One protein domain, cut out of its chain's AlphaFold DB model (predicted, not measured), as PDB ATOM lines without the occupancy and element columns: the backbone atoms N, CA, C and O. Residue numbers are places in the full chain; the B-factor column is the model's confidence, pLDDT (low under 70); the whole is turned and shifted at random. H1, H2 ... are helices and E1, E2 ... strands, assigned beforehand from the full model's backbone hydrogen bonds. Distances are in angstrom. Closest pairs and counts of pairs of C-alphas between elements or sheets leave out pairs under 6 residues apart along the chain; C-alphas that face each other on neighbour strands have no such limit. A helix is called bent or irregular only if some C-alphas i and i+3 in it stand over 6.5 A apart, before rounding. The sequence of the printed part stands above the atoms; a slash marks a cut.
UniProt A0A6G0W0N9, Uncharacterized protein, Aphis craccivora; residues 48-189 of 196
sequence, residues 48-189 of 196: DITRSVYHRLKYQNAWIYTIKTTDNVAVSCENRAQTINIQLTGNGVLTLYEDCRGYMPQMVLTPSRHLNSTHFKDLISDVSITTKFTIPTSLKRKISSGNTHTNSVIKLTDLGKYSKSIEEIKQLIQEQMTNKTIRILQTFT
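AT A GLANCE: This is residues 48 to 189 of the 196 residues of an uncharacterized protein of Aphis craccivora (UniProt A0A6G0W0N9). A strongly twisted sheet of five strands makes one end of an elongated model, and a long helix, H3, makes the other, its residues 177 to 189 sticking out free. The sheet is built on a long hairpin of E2 and E3, both sharply bent, with E1 beside one part of E2, E4 beside another part of E2, and E5 beside E4; a long link, residues 110 to 136, leads from E5 to the short irregular helix H1, which is near H3, and a second short irregular helix, H2, only grazes the sheet. The printed part has 142 residues; along the chain five named strands, E1 to E5, come first and three named helices, H1 to H3, follow, the sheet is branched with antiparallel neighbour pairs E1 and E2, E2 and E3, E2 and E4, and E4 and E5, and the class is mixed, helices and strands. It is loose, with a radius of gyration of the C-alphas of 20.6 A, and its outline is a rod spanning 75 by 35 by 26 A.

HOW THE PARTS SIT: E1, residues 53 to 56, forms a hairpin with E2, residues 62 to 77, N 55 and O 64 being 2.8 A apart. E2 bends by 150 degrees at residue 65. E2 also forms a hairpin with E3, residues 84 to 95, which bends by 143 degrees at residue 91; N 75 and O 84 are 2.7 A apart. E1, E2 and E3 are a meander, each strand the antiparallel neighbour of the one before. E4, residues 100 to 104, is antiparallel to E2, with N 103 and O 74 at 2.7 A. E1, beside residues 63 to 66, and E4, beside residues 73 to 77, lie on one side of E2, and E3 on the other side. E5, residues 107 to 109, forms a hairpin with E4, N 109 and O 102 being 2.7 A apart. H1, residues 137 to 146, is not on the sheet. H2, residues 156 to 161, only grazes the sheet with residues 156 to 157; its closest C-alpha pair with E1 is His 55 and Leu 156, 6.2 A apart. H3, residues 166 to 189, is close to H1 but not clearly touching, the closest C-alphas being those of Leu 139 and Ile 173, 7.3 A apart, at a steep tilt of 63 degrees, opposite ways. Every O i to N i+4 pair is within hydrogen-bond range in H3, against 4 of 6 in H1 and 0 of 2 in H2, where 2 of 3 O i to N i+3 pairs are.

IN THESE COORDINATES: E1 begins at C-alpha 53 (235.881, 220.275, 194.301). From first to last C-alpha E2 measures 15.5 A, E3 13.7 A, E4 13.4 A, H1 15.3 A and H3 34.7 A. H1 is only just irregular, with C-alphas 138 and 141 at 6.53 A, and H2 is irregular, with C-alphas 157 and 160 at 7.1 A. H3 ends at C-alpha 189 (284.567, 225.560, 191.409).

THE WHOLE: The C-alphas farthest apart, those of Asn 79 and Thr 189, are 75.0 A apart. The printed part has no cut. The link from E5 to H1 is long, with 27 residues, of which 127 to 132 stand free. The mean pLDDT of the printed part is 71.6, and 64 residues are under 70, among them 114 to 162 and 180 to 189.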
ATOM      1  N   ASP A  48     247.279 219.539 191.305       69.44
ATOM      2  CA  ASP A  48     247.305 219.868 192.732       69.44
ATOM      3  C   ASP A  48     246.049 220.662 193.102       69.44
ATOM      4  O   ASP A  48     245.921 221.846 192.790       69.44
ATOM      5  N   ILE A  49     245.106 219.985 193.748       68.00
ATOM      6  CA  ILE A  49     243.847 220.574 194.197       68.00
ATOM      7  C   ILE A  49     244.084 221.249 195.555       68.00
ATOM      8  O   ILE A  49     244.392 220.587 196.548       68.00
ATOM      9  N   THR A  50     243.941 222.575 195.609       70.62
ATOM     10  CA  THR A  50     244.085 223.363 196.851       70.62
ATOM     11  C   THR A  50     242.753 223.635 197.551       70.62
ATOM     12  O   THR A  50     242.746 223.894 198.752       70.62
ATOM     13  N   ARG A  51     241.631 223.559 196.825       74.75
ATOM     14  CA  ARG A  51     240.264 223.762 197.328       74.75
ATOM     15  C   ARG A  51     239.403 222.548 197.013       74.75
ATOM     16  O   ARG A  51     239.570 221.960 195.950       74.75
ATOM     17  N   SER A  52     238.465 222.211 197.891       81.50
ATOM     18  CA  SER A  52     237.506 221.132 197.657       81.50
ATOM     19  C   SER A  52     236.744 221.335 196.350       81.50
ATOM     20  O   SER A  52     236.266 222.433 196.057       81.50
ATOM     21  N   VAL A  53     236.629 220.270 195.561       82.25
ATOM     22  CA  VAL A  53     235.881 220.275 194.301       82.25
ATOM     23  C   VAL A  53     234.597 219.499 194.506       82.25
ATOM     24  O   VAL A  53     234.630 218.389 195.031       82.25
ATOM     25  N   TYR A  54     233.489 220.069 194.046       84.62
ATOM     26  CA  TYR A  54     232.187 219.423 194.046       84.62
ATOM     27  C   TYR A  54     231.559 219.559 192.666       84.62
ATOM     28  O   TYR A  54     231.467 220.654 192.108       84.62
ATOM     29  N   HIS A  55     231.115 218.443 192.108       85.38
ATOM     30  CA  HIS A  55     230.501 218.388 190.794       85.38
ATOM     31  C   HIS A  55     229.114 217.780 190.896       85.38
ATOM     32  O   HIS A  55     228.961 216.632 191.306       85.38
ATOM     33  N   ARG A  56     228.102 218.564 190.523       85.12
ATOM     34  CA  ARG A  56     226.716 218.116 190.546       85.12
ATOM     35  C   ARG A  56     226.454 217.123 189.423       85.12
ATOM     36  O   ARG A  56     226.740 217.417 188.265       85.12
ATOM     37  N   LEU A  57     225.836 216.006 189.769       83.06
ATOM     38  CA  LEU A  57     225.336 215.036 188.810       83.06
ATOM     39  C   LEU A  57     224.054 215.549 188.150       83.06
ATOM     40  O   LEU A  57     223.198 216.159 188.789       83.06
ATOM     41  N   LYS A  58     223.943 215.361 186.833       79.44
ATOM     42  CA  LYS A  58     222.931 216.053 186.019       79.44
ATOM     43  C   LYS A  58     221.502 215.624 186.357       79.44
ATOM     44  O   LYS A  58     220.596 216.454 186.312       79.44
ATOM     45  N   TYR A  59     221.312 214.348 186.683       76.50
ATOM     46  CA  TYR A  59     219.995 213.727 186.849       76.50
ATOM     47  C   TYR A  59     219.757 213.214 188.272       76.50
ATOM     48  O   TYR A  59     218.955 212.316 188.499       76.50
ATOM     49  N   GLN A  60     220.481 213.745 189.254       81.88
ATOM     50  CA  GLN A  60     220.275 213.380 190.651       81.88
ATOM     51  C   GLN A  60     220.745 214.502 191.571       81.88
ATOM     52  O   GLN A  60     221.620 215.301 191.235       81.88
ATOM     53  N   ASN A  61     220.159 214.563 192.765       87.50
ATOM     54  CA  ASN A  61     220.584 215.475 193.826       87.50
ATOM     55  C   ASN A  61     221.810 214.903 194.551       87.50
ATOM     56  O   ASN A  61     221.814 214.706 195.764       87.50
ATOM     57  N   ALA A  62     222.838 214.610 193.761       87.12
ATOM     58  CA  ALA A  62     224.091 214.025 194.189       87.12
ATOM     59  C   ALA A  62     225.267 214.815 193.604       87.12
ATOM     60  O   ALA A  62     225.213 215.330 192.484       87.12
ATOM     61  N   TRP A  63     226.334 214.921 194.386       88.75
ATOM     62  CA  TRP A  63     227.555 215.625 194.033       88.75
ATOM     63  C   TRP A  63     228.745 214.702 194.227       88.75
ATOM     64  O   TRP A  63     228.962 214.191 195.325       88.75
ATOM     65  N   ILE A  64     229.546 214.531 193.180       87.38
ATOM     66  CA  ILE A  64     230.871 213.923 193.309       87.38
ATOM     67  C   ILE A  64     231.784 214.960 193.952       87.38
ATOM     68  O   ILE A  64     231.797 216.114 193.516       87.38
ATOM     69  N   TYR A  65     232.555 214.562 194.960       84.81
ATOM     70  CA  TYR A  65     233.504 215.445 195.622       84.81
ATOM     71  C   TYR A  65     234.928 214.893 195.649       84.81
ATOM     72  O   TYR A  65     235.167 213.686 195.596       84.81
ATOM     73  N   THR A  66     235.893 215.806 195.730       82.62
ATOM     74  CA  THR A  66     237.311 215.510 195.962       82.62
ATOM     75  C   THR A  66     237.886 216.540 196.927       82.62
ATOM     76  O   THR A  66     237.874 217.742 196.650       82.62
ATOM     77  N   ILE A  67     238.376 216.058 198.068       81.69
ATOM     78  CA  ILE A  67     238.820 216.844 199.220       81.69
ATOM     79  C   ILE A  67     240.188 216.322 199.665       81.69
ATOM     80  O   ILE A  67     240.342 215.161 200.038       81.69
ATOM     81  N   LYS A  68     241.197 217.197 199.646       79.56
ATOM     82  CA  LYS A  68     242.590 216.827 199.948       79.56
ATOM     83  C   LYS A  68     242.862 216.621 201.439       79.56
ATOM     84  O   LYS A  68     243.666 215.766 201.794       79.56
ATOM     85  N   THR A  69     242.251 217.436 202.290       81.12
ATOM     86  CA  THR A  69     242.430 217.381 203.745       81.12
ATOM     87  C   THR A  69     241.109 217.029 204.404       81.12
ATOM     88  O   THR A  69     240.843 215.857 204.645       81.12
ATOM     89  N   THR A  70     240.277 218.038 204.631       84.56
ATOM     90  CA  THR A  70     239.005 217.944 205.329       84.56
ATOM     91  C   THR A  70     238.139 219.123 204.922       84.56
ATOM     92  O   THR A  70     238.639 220.246 204.876       84.56
ATOM     93  N   ASP A  71     236.852 218.881 204.697       86.69
ATOM     94  CA  ASP A  71     235.854 219.936 204.550       86.69
ATOM     95  C   ASP A  71     234.670 219.695 205.491       86.69
ATOM     96  O   ASP A  71     234.247 218.552 205.685       86.69
ATOM     97  N   ASN A  72     234.148 220.769 206.082       89.75
ATOM     98  CA  ASN A  72     233.012 220.709 206.998       89.75
ATOM     99  C   ASN A  72     231.755 221.144 206.254       89.75
ATOM    100  O   ASN A  72     231.655 222.280 205.793       89.75
ATOM    101  N   VAL A  73     230.790 220.235 206.167       90.75
ATOM    102  CA  VAL A  73     229.514 220.461 205.498       90.75
ATOM    103  C   VAL A  73     228.420 220.552 206.545       90.75
ATOM    104  O   VAL A  73     228.151 219.583 207.252       90.75
ATOM    105  N   ALA A  74     227.767 221.703 206.617       92.81
ATOM    106  CA  ALA A  74     226.579 221.890 207.434       92.81
ATOM    107  C   ALA A  74     225.336 221.611 206.581       92.81
ATOM    108  O   ALA A  74     225.083 222.299 205.598       92.81
ATOM    109  N   VAL A  75     224.560 220.591 206.927       93.06
ATOM    110  CA  VAL A  75     223.332 220.205 206.229       93.06
ATOM    111  C   VAL A  75     222.131 220.674 207.038       93.06
ATOM    112  O   VAL A  75     221.925 220.236 208.168       93.06
ATOM    113  N   SER A  76     221.325 221.553 206.453       93.12
ATOM    114  CA  SER A  76     220.073 222.035 207.042       93.12
ATOM    115  C   SER A  76     218.910 221.602 206.160       93.12
ATOM    116  O   SER A  76     219.006 221.729 204.941       93.12
ATOM    117  N   CYS A  77     217.836 221.086 206.756       90.62
ATOM    118  CA  CYS A  77     216.645 220.647 206.031       90.62
ATOM    119  C   CYS A  77     215.398 221.310 206.611       90.62
ATOM    120  O   CYS A  77     215.316 221.471 207.826       90.62
ATOM    121  N   GLU A  78     214.417 221.649 205.776       86.75
ATOM    122  CA  GLU A  78     213.200 222.360 206.209       86.75
ATOM    123  C   GLU A  78     212.426 221.599 207.297       86.75
ATOM    124  O   GLU A  78     211.921 222.197 208.244       86.75
ATOM    125  N   ASN A  79     212.415 220.265 207.226       81.81
ATOM    126  CA  ASN A  79     211.717 219.406 208.184       81.81
ATOM    127  C   ASN A  79     212.515 219.103 209.467       81.81
ATOM    128  O   ASN A  79     212.084 218.286 210.285       81.81
ATOM    129  N   ARG A  80     213.699 219.702 209.659       80.06
ATOM    130  CA  ARG A  80     214.551 219.461 210.833       80.06
ATOM    131  C   ARG A  80     215.031 220.773 211.436       80.06
ATOM    132  O   ARG A  80     215.744 221.540 210.806       80.06
ATOM    133  N   ALA A  81     214.725 220.974 212.716       74.50
ATOM    134  CA  ALA A  81     215.172 222.156 213.453       74.50
ATOM    135  C   ALA A  81     216.701 222.205 213.652       74.50
ATOM    136  O   ALA A  81     217.269 223.278 213.839       74.50
ATOM    137  N   GLN A  82     217.376 221.052 213.630       81.69
ATOM    138  CA  GLN A  82     218.813 220.956 213.870       81.69
ATOM    139  C   GLN A  82     219.588 220.781 212.565       81.69
ATOM    140  O   GLN A  82     219.256 219.940 211.729       81.69
ATOM    141  N   THR A  83     220.658 221.563 212.433       87.19
ATOM    142  CA  THR A  83     221.640 221.427 211.353       87.19
ATOM    143  C   THR A  83     222.602 220.289 211.684       87.19
ATOM    144  O   THR A  83     223.083 220.185 212.811       87.19
ATOM    145  N   ILE A  84     222.889 219.439 210.703       89.19
ATOM    146  CA  ILE A  84     223.802 218.303 210.834       89.19
ATOM    147  C   ILE A  84     225.154 218.710 210.263       89.19
ATOM    148  O   ILE A  84     225.245 219.040 209.087       89.19
ATOM    149  N   ASN A  85     226.210 218.650 211.068       90.25
ATOM    150  CA  ASN A  85     227.568 218.895 210.591       90.25
ATOM    151  C   ASN A  85     228.249 217.570 210.250       90.25
ATOM    152  O   ASN A  85     228.294 216.660 211.075       90.25
ATOM    153  N   ILE A  86     228.779 217.476 209.036       90.00
ATOM    154  CA  ILE A  86     229.444 216.289 208.507       90.00
ATOM    155  C   ILE A  86     230.847 216.693 208.071       90.00
ATOM    156  O   ILE A  86     231.032 217.703 207.392       90.00
ATOM    157  N   GLN A  87     231.830 215.884 208.441       90.31
ATOM    158  CA  GLN A  87     233.211 216.064 208.027       90.31
ATOM    159  C   GLN A  87     233.506 215.133 206.846       90.31
ATOM    160  O   GLN A  87     233.386 213.915 206.972       90.31
ATOM    161  N   LEU A  88     233.876 215.700 205.698       87.06
ATOM    162  CA  LEU A  88     234.195 214.949 204.484       87.06
ATOM    163  C   LEU A  88     235.699 214.983 204.206       87.06
ATOM    164  O   LEU A  88     236.350 216.018 204.362       87.06
ATOM    165  N   THR A  89     236.247 213.855 203.760       85.06
ATOM    166  CA  THR A  89     237.656 213.700 203.375       85.06
ATOM    167  C   THR A  89     237.763 212.798 202.144       85.06
ATOM    168  O   THR A  89     236.874 211.987 201.872       85.06
ATOM    169  N   GLY A  90     238.842 212.948 201.372       81.38
ATOM    170  CA  GLY A  90     239.091 212.123 200.195       81.38
ATOM    171  C   GLY A  90     238.056 212.331 199.089       81.38
ATOM    172  O   GLY A  90     237.679 213.459 198.769       81.38
ATOM    173  N   ASN A  91     237.617 211.231 198.484       82.56
ATOM    174  CA  ASN A  91     236.761 211.236 197.304       82.56
ATOM    175  C   ASN A  91     235.468 210.487 197.618       82.56
ATOM    176  O   ASN A  91     235.493 209.484 198.330       82.56
ATOM    177  N   GLY A  92     234.346 210.941 197.069       82.94
ATOM    178  CA  GLY A  92     233.076 210.261 197.284       82.94
ATOM    179  C   GLY A  92     231.898 210.952 196.622       82.94
ATOM    180  O   GLY A  92     232.062 211.841 195.782       82.94
ATOM    181  N   VAL A  93     230.703 210.523 197.021       86.75
ATOM    182  CA  VAL A  93     229.429 211.062 196.545       86.75
ATOM    183  C   VAL A  93     228.628 211.548 197.742       86.75
ATOM    184  O   VAL A  93     228.411 210.805 198.695       86.75
ATOM    185  N   LEU A  94     228.192 212.803 197.690       88.44
ATOM    186  CA  LEU A  94     227.289 213.399 198.667       88.44
ATOM    187  C   LEU A  94     225.907 213.547 198.037       88.44
ATOM    188  O   LEU A  94     225.754 214.283 197.064       88.44
ATOM    189  N   THR A  95     224.905 212.892 198.613       89.50
ATOM    190  CA  THR A  95     223.505 212.979 198.176       89.50
ATOM    191  C   THR A  95     222.700 213.782 199.189       89.50
ATOM    192  O   THR A  95     222.837 213.571 200.394       89.50
ATOM    193  N   LEU A  96     221.857 214.698 198.710       89.06
ATOM    194  CA  LEU A  96     220.976 215.518 199.542       89.06
ATOM    195  C   LEU A  96     219.514 215.314 199.137       89.06
ATOM    196  O   LEU A  96     219.196 215.224 197.950       89.06
ATOM    197  N   TYR A  97     218.627 215.284 200.131       87.56
ATOM    198  CA  TYR A  97     217.181 215.329 199.907       87.56
ATOM    199  C   TYR A  97     216.739 216.717 199.447       87.56
ATOM    200  O   TYR A  97     217.435 217.700 199.684       87.56
ATOM    201  N   GLU A  98     215.592 216.802 198.776       87.94
ATOM    202  CA  GLU A  98     215.139 218.027 198.100       87.94
ATOM    203  C   GLU A  98     214.876 219.198 199.045       87.94
ATOM    204  O   GLU A  98     215.056 220.352 198.664       87.94
ATOM    205  N   ASP A  99     214.473 218.887 200.273       89.38
ATOM    206  CA  ASP A  99     214.210 219.831 201.354       89.38
ATOM    207  C   ASP A  99     215.476 220.205 202.140       89.38
ATOM    208  O   ASP A  99     215.399 220.972 203.098       89.38
ATOM    209  N   CYS A 100     216.640 219.681 201.748       90.12
ATOM    210  CA  CYS A 100     217.921 219.926 202.396       90.12
ATOM    211  C   CYS A 100     218.820 220.862 201.584       90.12
ATOM    212  O   CYS A 100     218.793 220.911 200.359       90.12
ATOM    213  N   ARG A 101     219.705 221.576 202.274       92.25
ATOM    214  CA  ARG A 101     220.780 222.385 201.692       92.25
ATOM    215  C   ARG A 101     222.078 222.076 202.415       92.25
ATOM    216  O   ARG A 101     222.097 221.975 203.639       92.25
ATOM    217  N   GLY A 102     223.154 221.927 201.649       91.81
ATOM    218  CA  GLY A 102     224.503 221.764 202.185       91.81
ATOM    219  C   GLY A 102     225.256 223.087 202.133       91.81
ATOM    220  O   GLY A 102     225.339 223.694 201.071       91.81
ATOM    221  N   TYR A 103     225.811 223.529 203.250       90.88
ATOM    222  CA  TYR A 103     226.600 224.750 203.361       90.88
ATOM    223  C   TYR A 103     228.062 224.387 203.596       90.88
ATOM    224  O   TYR A 103     228.385 223.639 204.521       90.88
ATOM    225  N   MET A 104     228.939 224.937 202.761       85.94
ATOM    226  CA  MET A 104     230.391 224.801 202.851       85.94
ATOM    227  C   MET A 104     231.043 226.186 202.855       85.94
ATOM    228  O   MET A 104     230.425 227.151 202.398       85.94
ATOM    229  N   PRO A 105     232.320 226.309 203.268       78.94
ATOM    230  CA  PRO A 105     233.002 227.600 203.342       78.94
ATOM    231  C   PRO A 105     233.018 228.415 202.040       78.94
ATOM    232  O   PRO A 105     233.220 229.623 202.089       78.94
ATOM    233  N   GLN A 106     232.875 227.775 200.875       75.62
ATOM    234  CA  GLN A 106     233.003 228.426 199.563       75.62
ATOM    235  C   GLN A 106     231.784 228.233 198.646       75.62
ATOM    236  O   GLN A 106     231.771 228.775 197.542       75.62
ATOM    237  N   MET A 107     230.771 227.457 199.051       82.44
ATOM    238  CA  MET A 107     229.605 227.194 198.203       82.44
ATOM    239  C   MET A 107     228.397 226.679 198.994       82.44
ATOM    240  O   MET A 107     228.527 226.215 200.126       82.44
ATOM    241  N   VAL A 108     227.233 226.693 198.343       89.75
ATOM    242  CA  VAL A 108     225.994 226.100 198.856       89.75
ATOM    243  C   VAL A 108     225.472 225.068 197.860       89.75
ATOM    244  O   VAL A 108     225.228 225.379 196.692       89.75
ATOM    245  N   LEU A 109     225.273 223.840 198.326       89.69
ATOM    246  CA  LEU A 109     224.605 222.783 197.586       89.69
ATOM    247  C   LEU A 109     223.101 222.944 197.707       89.69
ATOM    248  O   LEU A 109     222.530 222.789 198.786       89.69
ATOM    249  N   THR A 110     222.469 223.243 196.577       89.62
ATOM    250  CA  THR A 110     221.016 223.360 196.477       89.62
ATOM    251  C   THR A 110     220.490 222.262 195.548       89.62
ATOM    252  O   THR A 110     220.796 222.282 194.349       89.62
ATOM    253  N   PRO A 111     219.736 221.289 196.082       87.06
ATOM    254  CA  PRO A 111     218.989 220.307 195.303       87.06
ATOM    255  C   PRO A 111     217.985 220.965 194.359       87.06
ATOM    256  O   PRO A 111     217.558 222.102 194.555       87.06
ATOM    257  N   SER A 112     217.592 220.243 193.314       81.94
ATOM    258  CA  SER A 112     216.469 220.637 192.456       81.94
ATOM    259  C   SER A 112     215.316 219.674 192.654       81.94
ATOM    260  O   SER A 112     215.537 218.525 193.027       81.94
ATOM    261  N   ARG A 113     214.099 220.136 192.348       71.81
ATOM    262  CA  ARG A 113     212.922 219.266 192.312       71.81
ATOM    263  C   ARG A 113     213.146 218.123 191.320       71.81
ATOM    264  O   ARG A 113     213.557 218.377 190.187       71.81
ATOM    265  N   HIS A 114     212.905 216.909 191.802       62.72
ATOM    266  CA  HIS A 114     213.042 215.589 191.197       62.72
ATOM    267  C   HIS A 114     213.447 215.569 189.720       62.72
ATOM    268  O   HIS A 114     212.619 215.682 188.820       62.72
ATOM    269  N   LEU A 115     214.731 215.292 189.480       58.00
ATOM    270  CA  LEU A 115     215.258 214.853 188.185       58.00
ATOM    271  C   LEU A 115     215.654 213.373 188.221       58.00
ATOM    272  O   LEU A 115     216.555 212.982 187.496       58.00
ATOM    273  N   ASN A 116     215.007 212.540 189.044       56.38
ATOM    274  CA  ASN A 116     215.323 211.110 189.100       56.38
ATOM    275  C   ASN A 116     214.911 210.437 187.785       56.38
ATOM    276  O   ASN A 116     213.765 210.025 187.614       56.38
ATOM    277  N   SER A 117     215.849 210.332 186.849       58.00
ATOM    278  CA  SER A 117     215.657 209.541 185.644       58.00
ATOM    279  C   SER A 117     216.212 208.143 185.867       58.00
ATOM    280  O   SER A 117     217.409 207.962 186.053       58.00
ATOM    281  N   THR A 118     215.353 207.131 185.793       58.59
ATOM    282  CA  THR A 118     215.787 205.725 185.759       58.59
ATOM    283  C   THR A 118     216.483 205.364 184.443       58.59
ATOM    284  O   THR A 118     217.173 204.348 184.374       58.59
ATOM    285  N   HIS A 119     216.323 206.197 183.410       56.97
ATOM    286  CA  HIS A 119     216.897 205.989 182.082       56.97
ATOM    287  C   HIS A 119     218.358 206.444 181.976       56.97
ATOM    288  O   HIS A 119     219.078 205.953 181.109       56.97
ATOM    289  N   PHE A 120     218.814 207.341 182.855       57.62
ATOM    290  CA  PHE A 120     220.181 207.858 182.841       57.62
ATOM    291  C   PHE A 120     220.894 207.487 184.139       57.62
ATOM    292  O   PHE A 120     220.675 208.099 185.179       57.62
ATOM    293  N   LYS A 121     221.762 206.473 184.072       60.16
ATOM    294  CA  LYS A 121     222.674 206.139 185.168       60.16
ATOM    295  C   LYS A 121     223.958 206.939 185.010       60.16
ATOM    296  O   LYS A 121     224.635 206.809 183.990       60.16
ATOM    297  N   ASP A 122     224.300 207.733 186.018       66.31
ATOM    298  CA  ASP A 122     225.635 208.317 186.092       66.31
ATOM    299  C   ASP A 122     226.645 207.205 186.387       66.31
ATOM    300  O   ASP A 122     226.466 206.401 187.304       66.31
ATOM    301  N   LEU A 123     227.701 207.149 185.583       62.66
ATOM    302  CA  LEU A 123     228.793 206.213 185.783       62.66
ATOM    303  C   LEU A 123     229.814 206.833 186.734       62.66
ATOM    304  O   LEU A 123     230.468 207.819 186.398       62.66
ATOM    305  N   ILE A 124     229.979 206.213 187.894       64.88
ATOM    306  CA  ILE A 124     231.028 206.547 188.852       64.88
ATOM    307  C   ILE A 124     231.901 205.304 188.961       64.88
ATOM    308  O   ILE A 124     231.453 204.271 189.450       64.88
ATOM    309  N   SER A 125     233.109 205.361 188.406       58.25
ATOM    310  CA  SER A 125     234.010 204.211 188.397       58.25
ATOM    311  C   SER A 125     234.685 204.045 189.759       58.25
ATOM    312  O   SER A 125     235.399 204.943 190.199       58.25
ATOM    313  N   ASP A 126     234.561 202.861 190.363       56.69
ATOM    314  CA  ASP A 126     235.280 202.449 191.585       56.69
ATOM    315  C   ASP A 126     236.761 202.105 191.317       56.69
ATOM    316  O   ASP A 126     237.339 201.182 191.897       56.69
ATOM    317  N   VAL A 127     237.410 202.820 190.394       58.41
ATOM    318  CA  VAL A 127     238.818 202.566 190.078       58.41
ATOM    319  C   VAL A 127     239.657 203.063 191.251       58.41
ATOM    320  O   VAL A 127     239.704 204.261 191.535       58.41
ATOM    321  N   SER A 128     240.376 202.157 191.914       51.50
ATOM    322  CA  SER A 128     241.413 202.562 192.863       51.50
ATOM    323  C   SER A 128     242.525 203.292 192.099       51.50
ATOM    324  O   SER A 128     243.330 202.684 191.391       51.50
ATOM    325  N   ILE A 129     242.571 204.623 192.203       54.00
ATOM    326  CA  ILE A 129     243.649 205.440 191.630       54.00
ATOM    327  C   ILE A 129     244.885 205.257 192.519       54.00
ATOM    328  O   ILE A 129     245.303 206.144 193.259       54.00
ATOM    329  N   THR A 130     245.468 204.060 192.496       42.66
ATOM    330  CA  THR A 130     246.691 203.753 193.238       42.66
ATOM    331  C   THR A 130     247.883 204.192 192.399       42.66
ATOM    332  O   THR A 130     248.634 203.383 191.857       42.66
ATOM    333  N   THR A 131     248.069 205.501 192.240       46.88
ATOM    334  CA  THR A 131     249.293 206.013 191.625       46.88
ATOM    335  C   THR A 131     250.413 205.902 192.652       46.88
ATOM    336  O   THR A 131     250.499 206.716 193.570       46.88
ATOM    337  N   LYS A 132     251.308 204.921 192.489       46.91
ATOM    338  CA  LYS A 132     252.605 204.842 193.195       46.91
ATOM    339  C   LYS A 132     253.562 205.960 192.731       46.91
ATOM    340  O   LYS A 132     254.724 205.710 192.432       46.91
ATOM    341  N   PHE A 133     253.060 207.183 192.581       48.19
ATOM    342  CA  PHE A 133     253.812 208.330 192.101       48.19
ATOM    343  C   PHE A 133     253.954 209.345 193.230       48.19
ATOM    344  O   PHE A 133     253.041 210.112 193.534       48.19
ATOM    345  N   THR A 134     255.117 209.328 193.872       49.22
ATOM    346  CA  THR A 134     255.455 210.268 194.938       49.22
ATOM    347  C   THR A 134     256.100 211.501 194.316       49.22
ATOM    348  O   THR A 134     257.232 211.440 193.842       49.22
ATOM    349  N   ILE A 135     255.395 212.635 194.310       54.97
ATOM    350  CA  ILE A 135     255.971 213.904 193.845       54.97
ATOM    351  C   ILE A 135     256.947 214.436 194.908       54.97
ATOM    352  O   ILE A 135     256.537 214.613 196.063       54.97
ATOM    353  N   PRO A 136     258.209 214.744 194.547       52.41
ATOM    354  CA  PRO A 136     259.175 215.338 195.466       52.41
ATOM    355  C   PRO A 136     258.654 216.644 196.085       52.41
ATOM    356  O   PRO A 136     258.088 217.499 195.399       52.41
ATOM    357  N   THR A 137     258.882 216.841 197.385       54.47
ATOM    358  CA  THR A 137     258.440 218.028 198.148       54.47
ATOM    359  C   THR A 137     258.928 219.354 197.557       54.47
ATOM    360  O   THR A 137     258.222 220.357 197.641       54.47
ATOM    361  N   SER A 138     260.086 219.357 196.893       50.38
ATOM    362  CA  SER A 138     260.658 220.507 196.182       50.38
ATOM    363  C   SER A 138     259.828 220.980 194.979       50.38
ATOM    364  O   SER A 138     259.881 222.166 194.648       50.38
ATOM    365  N   LEU A 139     259.036 220.095 194.356       53.97
ATOM    366  CA  LEU A 139     258.205 220.405 193.187       53.97
ATOM    367  C   LEU A 139     256.808 220.921 193.558       53.97
ATOM    368  O   LEU A 139     256.222 221.673 192.778       53.97
ATOM    369  N   LYS A 140     256.303 220.578 194.757       56.81
ATOM    370  CA  LYS A 140     254.982 221.017 195.249       56.81
ATOM    371  C   LYS A 140     254.829 222.528 195.093       56.81
ATOM    372  O   LYS A 140     253.937 222.979 194.402       56.81
ATOM    373  N   ARG A 141     255.798 223.307 195.576       53.44
ATOM    374  CA  ARG A 141     255.765 224.781 195.555       53.44
ATOM    375  C   ARG A 141     255.688 225.411 194.151       53.44
ATOM    376  O   ARG A 141     255.133 226.494 194.022       53.44
ATOM    377  N   LYS A 142     256.213 224.758 193.103       51.72
ATOM    378  CA  LYS A 142     256.152 225.257 191.710       51.72
ATOM    379  C   LYS A 142     254.894 224.787 190.975       51.72
ATOM    380  O   LYS A 142     254.337 225.565 190.209       51.72
ATOM    381  N   ILE A 143     254.416 223.568 191.247       51.38
ATOM    382  CA  ILE A 143     253.105 223.097 190.768       51.38
ATOM    383  C   ILE A 143     251.994 223.943 191.407       51.38
ATOM    384  O   ILE A 143     251.144 224.468 190.696       51.38
ATOM    385  N   SER A 144     252.060 224.187 192.719       49.31
ATOM    386  CA  SER A 144     251.107 225.039 193.433       49.31
ATOM    387  C   SER A 144     251.151 226.503 192.972       49.31
ATOM    388  O   SER A 144     250.140 227.178 193.081       49.31
ATOM    389  N   SER A 145     252.280 226.996 192.441       45.34
ATOM    390  CA  SER A 145     252.422 228.370 191.916       45.34
ATOM    391  C   SER A 145     252.049 228.519 190.433       45.34
ATOM    392  O   SER A 145     251.822 229.642 189.995       45.34
ATOM    393  N   GLY A 146     252.025 227.427 189.660       43.12
ATOM    394  CA  GLY A 146     251.572 227.412 188.261       43.12
ATOM    395  C   GLY A 146     250.093 227.042 188.096       43.12
ATOM    396  O   GLY A 146     249.510 227.330 187.057       43.12
ATOM    397  N   ASN A 147     249.494 226.446 189.133       44.19
ATOM    398  CA  ASN A 147     248.117 225.948 189.155       44.19
ATOM    399  C   ASN A 147     247.221 226.747 190.129       44.19
ATOM    400  O   ASN A 147     246.247 226.219 190.669       44.19
ATOM    401  N   THR A 148     247.548 228.012 190.413       42.56
ATOM    402  CA  THR A 148     246.691 228.884 191.228       42.56
ATOM    403  C   THR A 148     245.448 229.281 190.441       42.56
ATOM    404  O   THR A 148     245.456 230.203 189.628       42.56
ATOM    405  N   HIS A 149     244.337 228.600 190.721       52.28
ATOM    406  CA  HIS A 149     243.021 229.065 190.301       52.28
ATOM    407  C   HIS A 149     242.657 230.366 191.002       52.28
ATOM    408  O   HIS A 149     242.428 230.399 192.210       52.28
ATOM    409  N   THR A 150     242.550 231.431 190.215       46.75
ATOM    410  CA  THR A 150     241.966 232.709 190.632       46.75
ATOM    411  C   THR A 150     240.440 232.633 190.748       46.75
ATOM    412  O   THR A 150     239.855 233.372 191.536       46.75
ATOM    413  N   ASN A 151     239.785 231.706 190.035       52.97
ATOM    414  CA  ASN A 151     238.331 231.533 190.080       52.97
ATOM    415  C   ASN A 151     237.873 230.794 191.350       52.97
ATOM    416  O   ASN A 151     238.487 229.818 191.786       52.97
ATOM    417  N   SER A 152     236.769 231.257 191.939       53.88
ATOM    418  CA  SER A 152     236.213 230.739 193.196       53.88
ATOM    419  C   SER A 152     235.622 229.328 193.084       53.88
ATOM    420  O   SER A 152     235.593 228.613 194.081       53.88
ATOM    421  N   VAL A 153     235.211 228.897 191.884       58.28
ATOM    422  CA  VAL A 153     234.562 227.596 191.644       58.28
ATOM    423  C   VAL A 153     235.285 226.837 190.531       58.28
ATOM    424  O   VAL A 153     235.281 227.260 189.376       58.28
ATOM    425  N   ILE A 154     235.890 225.695 190.871       62.81
ATOM    426  CA  ILE A 154     236.505 224.778 189.902       62.81
ATOM    427  C   ILE A 154     235.427 223.807 189.419       62.81
ATOM    428  O   ILE A 154     234.866 223.051 190.211       62.81
ATOM    429  N   LYS A 155     235.144 223.799 188.114       65.25
ATOM    430  CA  LYS A 155     234.314 222.757 187.501       65.25
ATOM    431  C   LYS A 155     235.194 221.569 187.125       65.25
ATOM    432  O   LYS A 155     236.281 221.751 186.582       65.25
ATOM    433  N   LEU A 156     234.689 220.354 187.340       66.00
ATOM    434  CA  LEU A 156     235.378 219.110 186.969       66.00
ATOM    435  C   LEU A 156     235.774 219.078 185.476       66.00
ATOM    436  O   LEU A 156     236.823 218.565 185.109       66.00
ATOM    437  N   THR A 157     234.962 219.700 184.620       65.44
ATOM    438  CA  THR A 157     235.200 219.812 183.174       65.44
ATOM    439  C   THR A 157     236.396 220.688 182.805       65.44
ATOM    440  O   THR A 157     236.903 220.585 181.693       65.44
ATOM    441  N   ASP A 158     236.854 221.557 183.708       68.19
ATOM    442  CA  ASP A 158     237.992 222.442 183.456       68.19
ATOM    443  C   ASP A 158     239.321 221.857 183.956       68.19
ATOM    444  O   ASP A 158     240.372 222.414 183.654       68.19
ATOM    445  N   LEU A 159     239.310 220.718 184.665       69.69
ATOM    446  CA  LEU A 159     240.518 220.140 185.271       69.69
ATOM    447  C   LEU A 159     241.608 219.824 184.239       69.69
ATOM    448  O   LEU A 159     242.787 219.997 184.533       69.69
ATOM    449  N   GLY A 160     241.224 219.422 183.023       69.19
ATOM    450  CA  GLY A 160     242.167 219.135 181.939       69.19
ATOM    451  C   GLY A 160     242.997 220.344 181.494       69.19
ATOM    452  O   GLY A 160     244.104 220.170 181.005       69.19
ATOM    453  N   LYS A 161     242.506 221.575 181.696       69.38
ATOM    454  CA  LYS A 161     243.235 222.806 181.331       69.38
ATOM    455  C   LYS A 161     244.373 223.130 182.295       69.38
ATOM    456  O   LYS A 161     245.255 223.917 181.970       69.38
ATOM    457  N   TYR A 162     244.305 222.577 183.498       68.38
ATOM    458  CA  TYR A 162     245.159 222.954 184.623       68.38
ATOM    459  C   TYR A 162     246.005 221.794 185.126       68.38
ATOM    460  O   TYR A 162     246.863 221.951 185.996       68.38
ATOM    461  N   SER A 163     245.740 220.612 184.587       73.38
ATOM    462  CA  SER A 163     246.509 219.425 184.849       73.38
ATOM    463  C   SER A 163     247.741 219.392 183.946       73.38
ATOM    464  O   SER A 163     247.746 219.922 182.837       73.38
ATOM    465  N   LYS A 164     248.806 218.770 184.441       73.88
ATOM    466  CA  LYS A 164     250.022 218.495 183.667       73.88
ATOM    467  C   LYS A 164     250.177 217.000 183.496       73.88
ATOM    468  O   LYS A 164     249.846 216.257 184.424       73.88
ATOM    469  N   SER A 165     250.671 216.551 182.350       76.19
ATOM    470  CA  SER A 165     250.937 215.124 182.163       76.19
ATOM    471  C   SER A 165     252.036 214.655 183.120       76.19
ATOM    472  O   SER A 165     252.871 215.435 183.599       76.19
ATOM    473  N   ILE A 166     252.044 213.362 183.431       70.38
ATOM    474  CA  ILE A 166     253.097 212.796 184.276       70.38
ATOM    475  C   ILE A 166     254.476 212.899 183.600       70.38
ATOM    476  O   ILE A 166     255.482 213.067 184.287       70.38
ATOM    477  N   GLU A 167     254.531 212.858 182.270       72.56
ATOM    478  CA  GLU A 167     255.734 213.061 181.459       72.56
ATOM    479  C   GLU A 167     256.269 214.489 181.602       72.56
ATOM    480  O   GLU A 167     257.452 214.665 181.895       72.56
ATOM    481  N   GLU A 168     255.402 215.499 181.494       75.38
ATOM    482  CA  GLU A 168     255.768 216.903 181.718       75.38
ATOM    483  C   GLU A 168     256.300 217.108 183.138       75.38
ATOM    484  O   GLU A 168     257.302 217.790 183.352       75.38
ATOM    485  N   ILE A 169     255.669 216.476 184.129       71.44
ATOM    486  CA  ILE A 169     256.135 216.539 185.517       71.44
ATOM    487  C   ILE A 169     257.503 215.870 185.667       71.44
ATOM    488  O   ILE A 169     258.373 216.430 186.334       71.44
ATOM    489  N   LYS A 170     257.731 214.708 185.045       71.56
ATOM    490  CA  LYS A 170     259.040 214.032 185.048       71.56
ATOM    491  C   LYS A 170     260.122 214.896 184.403       71.56
ATOM    492  O   LYS A 170     261.218 214.985 184.954       71.56
ATOM    493  N   GLN A 171     259.818 215.571 183.296       77.94
ATOM    494  CA  GLN A 171     260.751 216.493 182.652       77.94
ATOM    495  C   GLN A 171     261.096 217.672 183.574       77.94
ATOM    496  O   GLN A 171     262.273 217.959 183.794       77.94
ATOM    497  N   LEU A 172     260.089 218.276 184.215       73.88
ATOM    498  CA  LEU A 172     260.298 219.337 185.205       73.88
ATOM    499  C   LEU A 172     261.138 218.863 186.403       73.88
ATOM    500  O   LEU A 172     261.935 219.635 186.935       73.88
ATOM    501  N   ILE A 173     260.985 217.606 186.840       68.81
ATOM    502  CA  ILE A 173     261.826 217.007 187.889       68.81
ATOM    503  C   ILE A 173     263.279 216.907 187.410       68.81
ATOM    504  O   ILE A 173     264.189 217.314 188.136       68.81
ATOM    505  N   GLN A 174     263.501 216.403 186.197       73.50
ATOM    506  CA  GLN A 174     264.840 216.195 185.651       73.50
ATOM    507  C   GLN A 174     265.598 217.517 185.468       73.50
ATOM    508  O   GLN A 174     266.744 217.637 185.896       73.50
ATOM    509  N   GLU A 175     264.944 218.545 184.924       76.75
ATOM    510  CA  GLU A 175     265.526 219.885 184.768       76.75
ATOM    511  C   GLU A 175     265.945 220.506 186.113       76.75
ATOM    512  O   GLU A 175     266.957 221.209 186.206       76.75
ATOM    513  N   GLN A 176     265.187 220.250 187.184       67.81
ATOM    514  CA  GLN A 176     265.532 220.722 188.529       67.81
ATOM    515  C   GLN A 176     266.733 219.975 189.111       67.81
ATOM    516  O   GLN A 176     267.602 220.608 189.716       67.81
ATOM    517  N   MET A 177     266.800 218.654 188.923       67.94
ATOM    518  CA  MET A 177     267.940 217.850 189.368       67.94
ATOM    519  C   MET A 177     269.228 218.318 188.684       67.94
ATOM    520  O   MET A 177     270.211 218.593 189.370       67.94
ATOM    521  N   THR A 178     269.197 218.534 187.366       71.44
ATOM    522  CA  THR A 178     270.350 219.036 186.606       71.44
ATOM    523  C   THR A 178     270.777 220.434 187.066       71.44
ATOM    524  O   THR A 178     271.957 220.657 187.332       71.44
ATOM    525  N   ASN A 179     269.838 221.366 187.262       71.69
ATOM    526  CA  ASN A 179     270.155 222.715 187.753       71.69
ATOM    527  C   ASN A 179     270.754 222.723 189.166       71.69
ATOM    528  O   ASN A 179     271.642 223.525 189.461       71.69
ATOM    529  N   LYS A 180     270.284 221.841 190.055       68.19
ATOM    530  CA  LYS A 180     270.846 221.711 191.404       68.19
ATOM    531  C   LYS A 180     272.280 221.179 191.349       68.19
ATOM    532  O   LYS A 180     273.140 221.727 192.032       68.19
ATOM    533  N   THR A 181     272.545 220.183 190.504       66.75
ATOM    534  CA  THR A 181     273.896 219.650 190.276       66.75
ATOM    535  C   THR A 181     274.836 220.720 189.720       66.75
ATOM    536  O   THR A 181     275.939 220.878 190.234       66.75
ATOM    537  N   ILE A 182     274.386 221.524 188.749       67.88
ATOM    538  CA  ILE A 182     275.181 222.629 188.184       67.88
ATOM    539  C   ILE A 182     275.515 223.678 189.250       67.88
ATOM    540  O   ILE A 182     276.665 224.093 189.347       67.88
ATOM    541  N   ARG A 183     274.551 224.077 190.093       61.03
ATOM    542  CA  ARG A 183     274.810 225.034 191.184       61.03
ATOM    543  C   ARG A 183     275.818 224.508 192.198       61.03
ATOM    544  O   ARG A 183     276.671 225.268 192.634       61.03
ATOM    545  N   ILE A 184     275.733 223.221 192.547       61.78
ATOM    546  CA  ILE A 184     276.696 222.578 193.450       61.78
ATOM    547  C   ILE A 184     278.091 222.604 192.816       61.78
ATOM    548  O   ILE A 184     279.040 223.046 193.459       61.78
ATOM    549  N   LEU A 185     278.210 222.221 191.544       55.50
ATOM    550  CA  LEU A 185     279.480 222.271 190.818       55.50
ATOM    551  C   LEU A 185     280.041 223.696 190.739       55.50
ATOM    552  O   LEU A 185     281.227 223.874 190.972       55.50
ATOM    553  N   GLN A 186     279.202 224.709 190.513       54.75
ATOM    554  CA  GLN A 186     279.610 226.119 190.524       54.75
ATOM    555  C   GLN A 186     280.082 226.596 191.905       54.75
ATOM    556  O   GLN A 186     281.054 227.335 191.993       54.75
ATOM    557  N   THR A 187     279.446 226.164 192.999       51.66
ATOM    558  CA  THR A 187     279.951 226.453 194.354       51.66
ATOM    559  C   THR A 187     281.259 225.724 194.661       51.66
ATOM    560  O   THR A 187     282.120 226.281 195.334       51.66
ATOM    561  N   PHE A 188     281.446 224.508 194.137       53.75
ATOM    562  CA  PHE A 188     282.706 223.776 194.269       53.75
ATOM    563  C   PHE A 188     283.830 224.420 193.454       53.75
ATOM    564  O   PHE A 188     284.930 224.574 193.977       53.75
ATOM    565  N   THR A 189     283.569 224.851 192.216       52.75
ATOM    566  CA  THR A 189     284.567 225.560 191.409       52.75
ATOM    567  C   THR A 189     284.889 226.925 192.001       52.75
ATOM    568  O   THR A 189     286.062 227.279 192.047       52.75
TER     569      THR A 189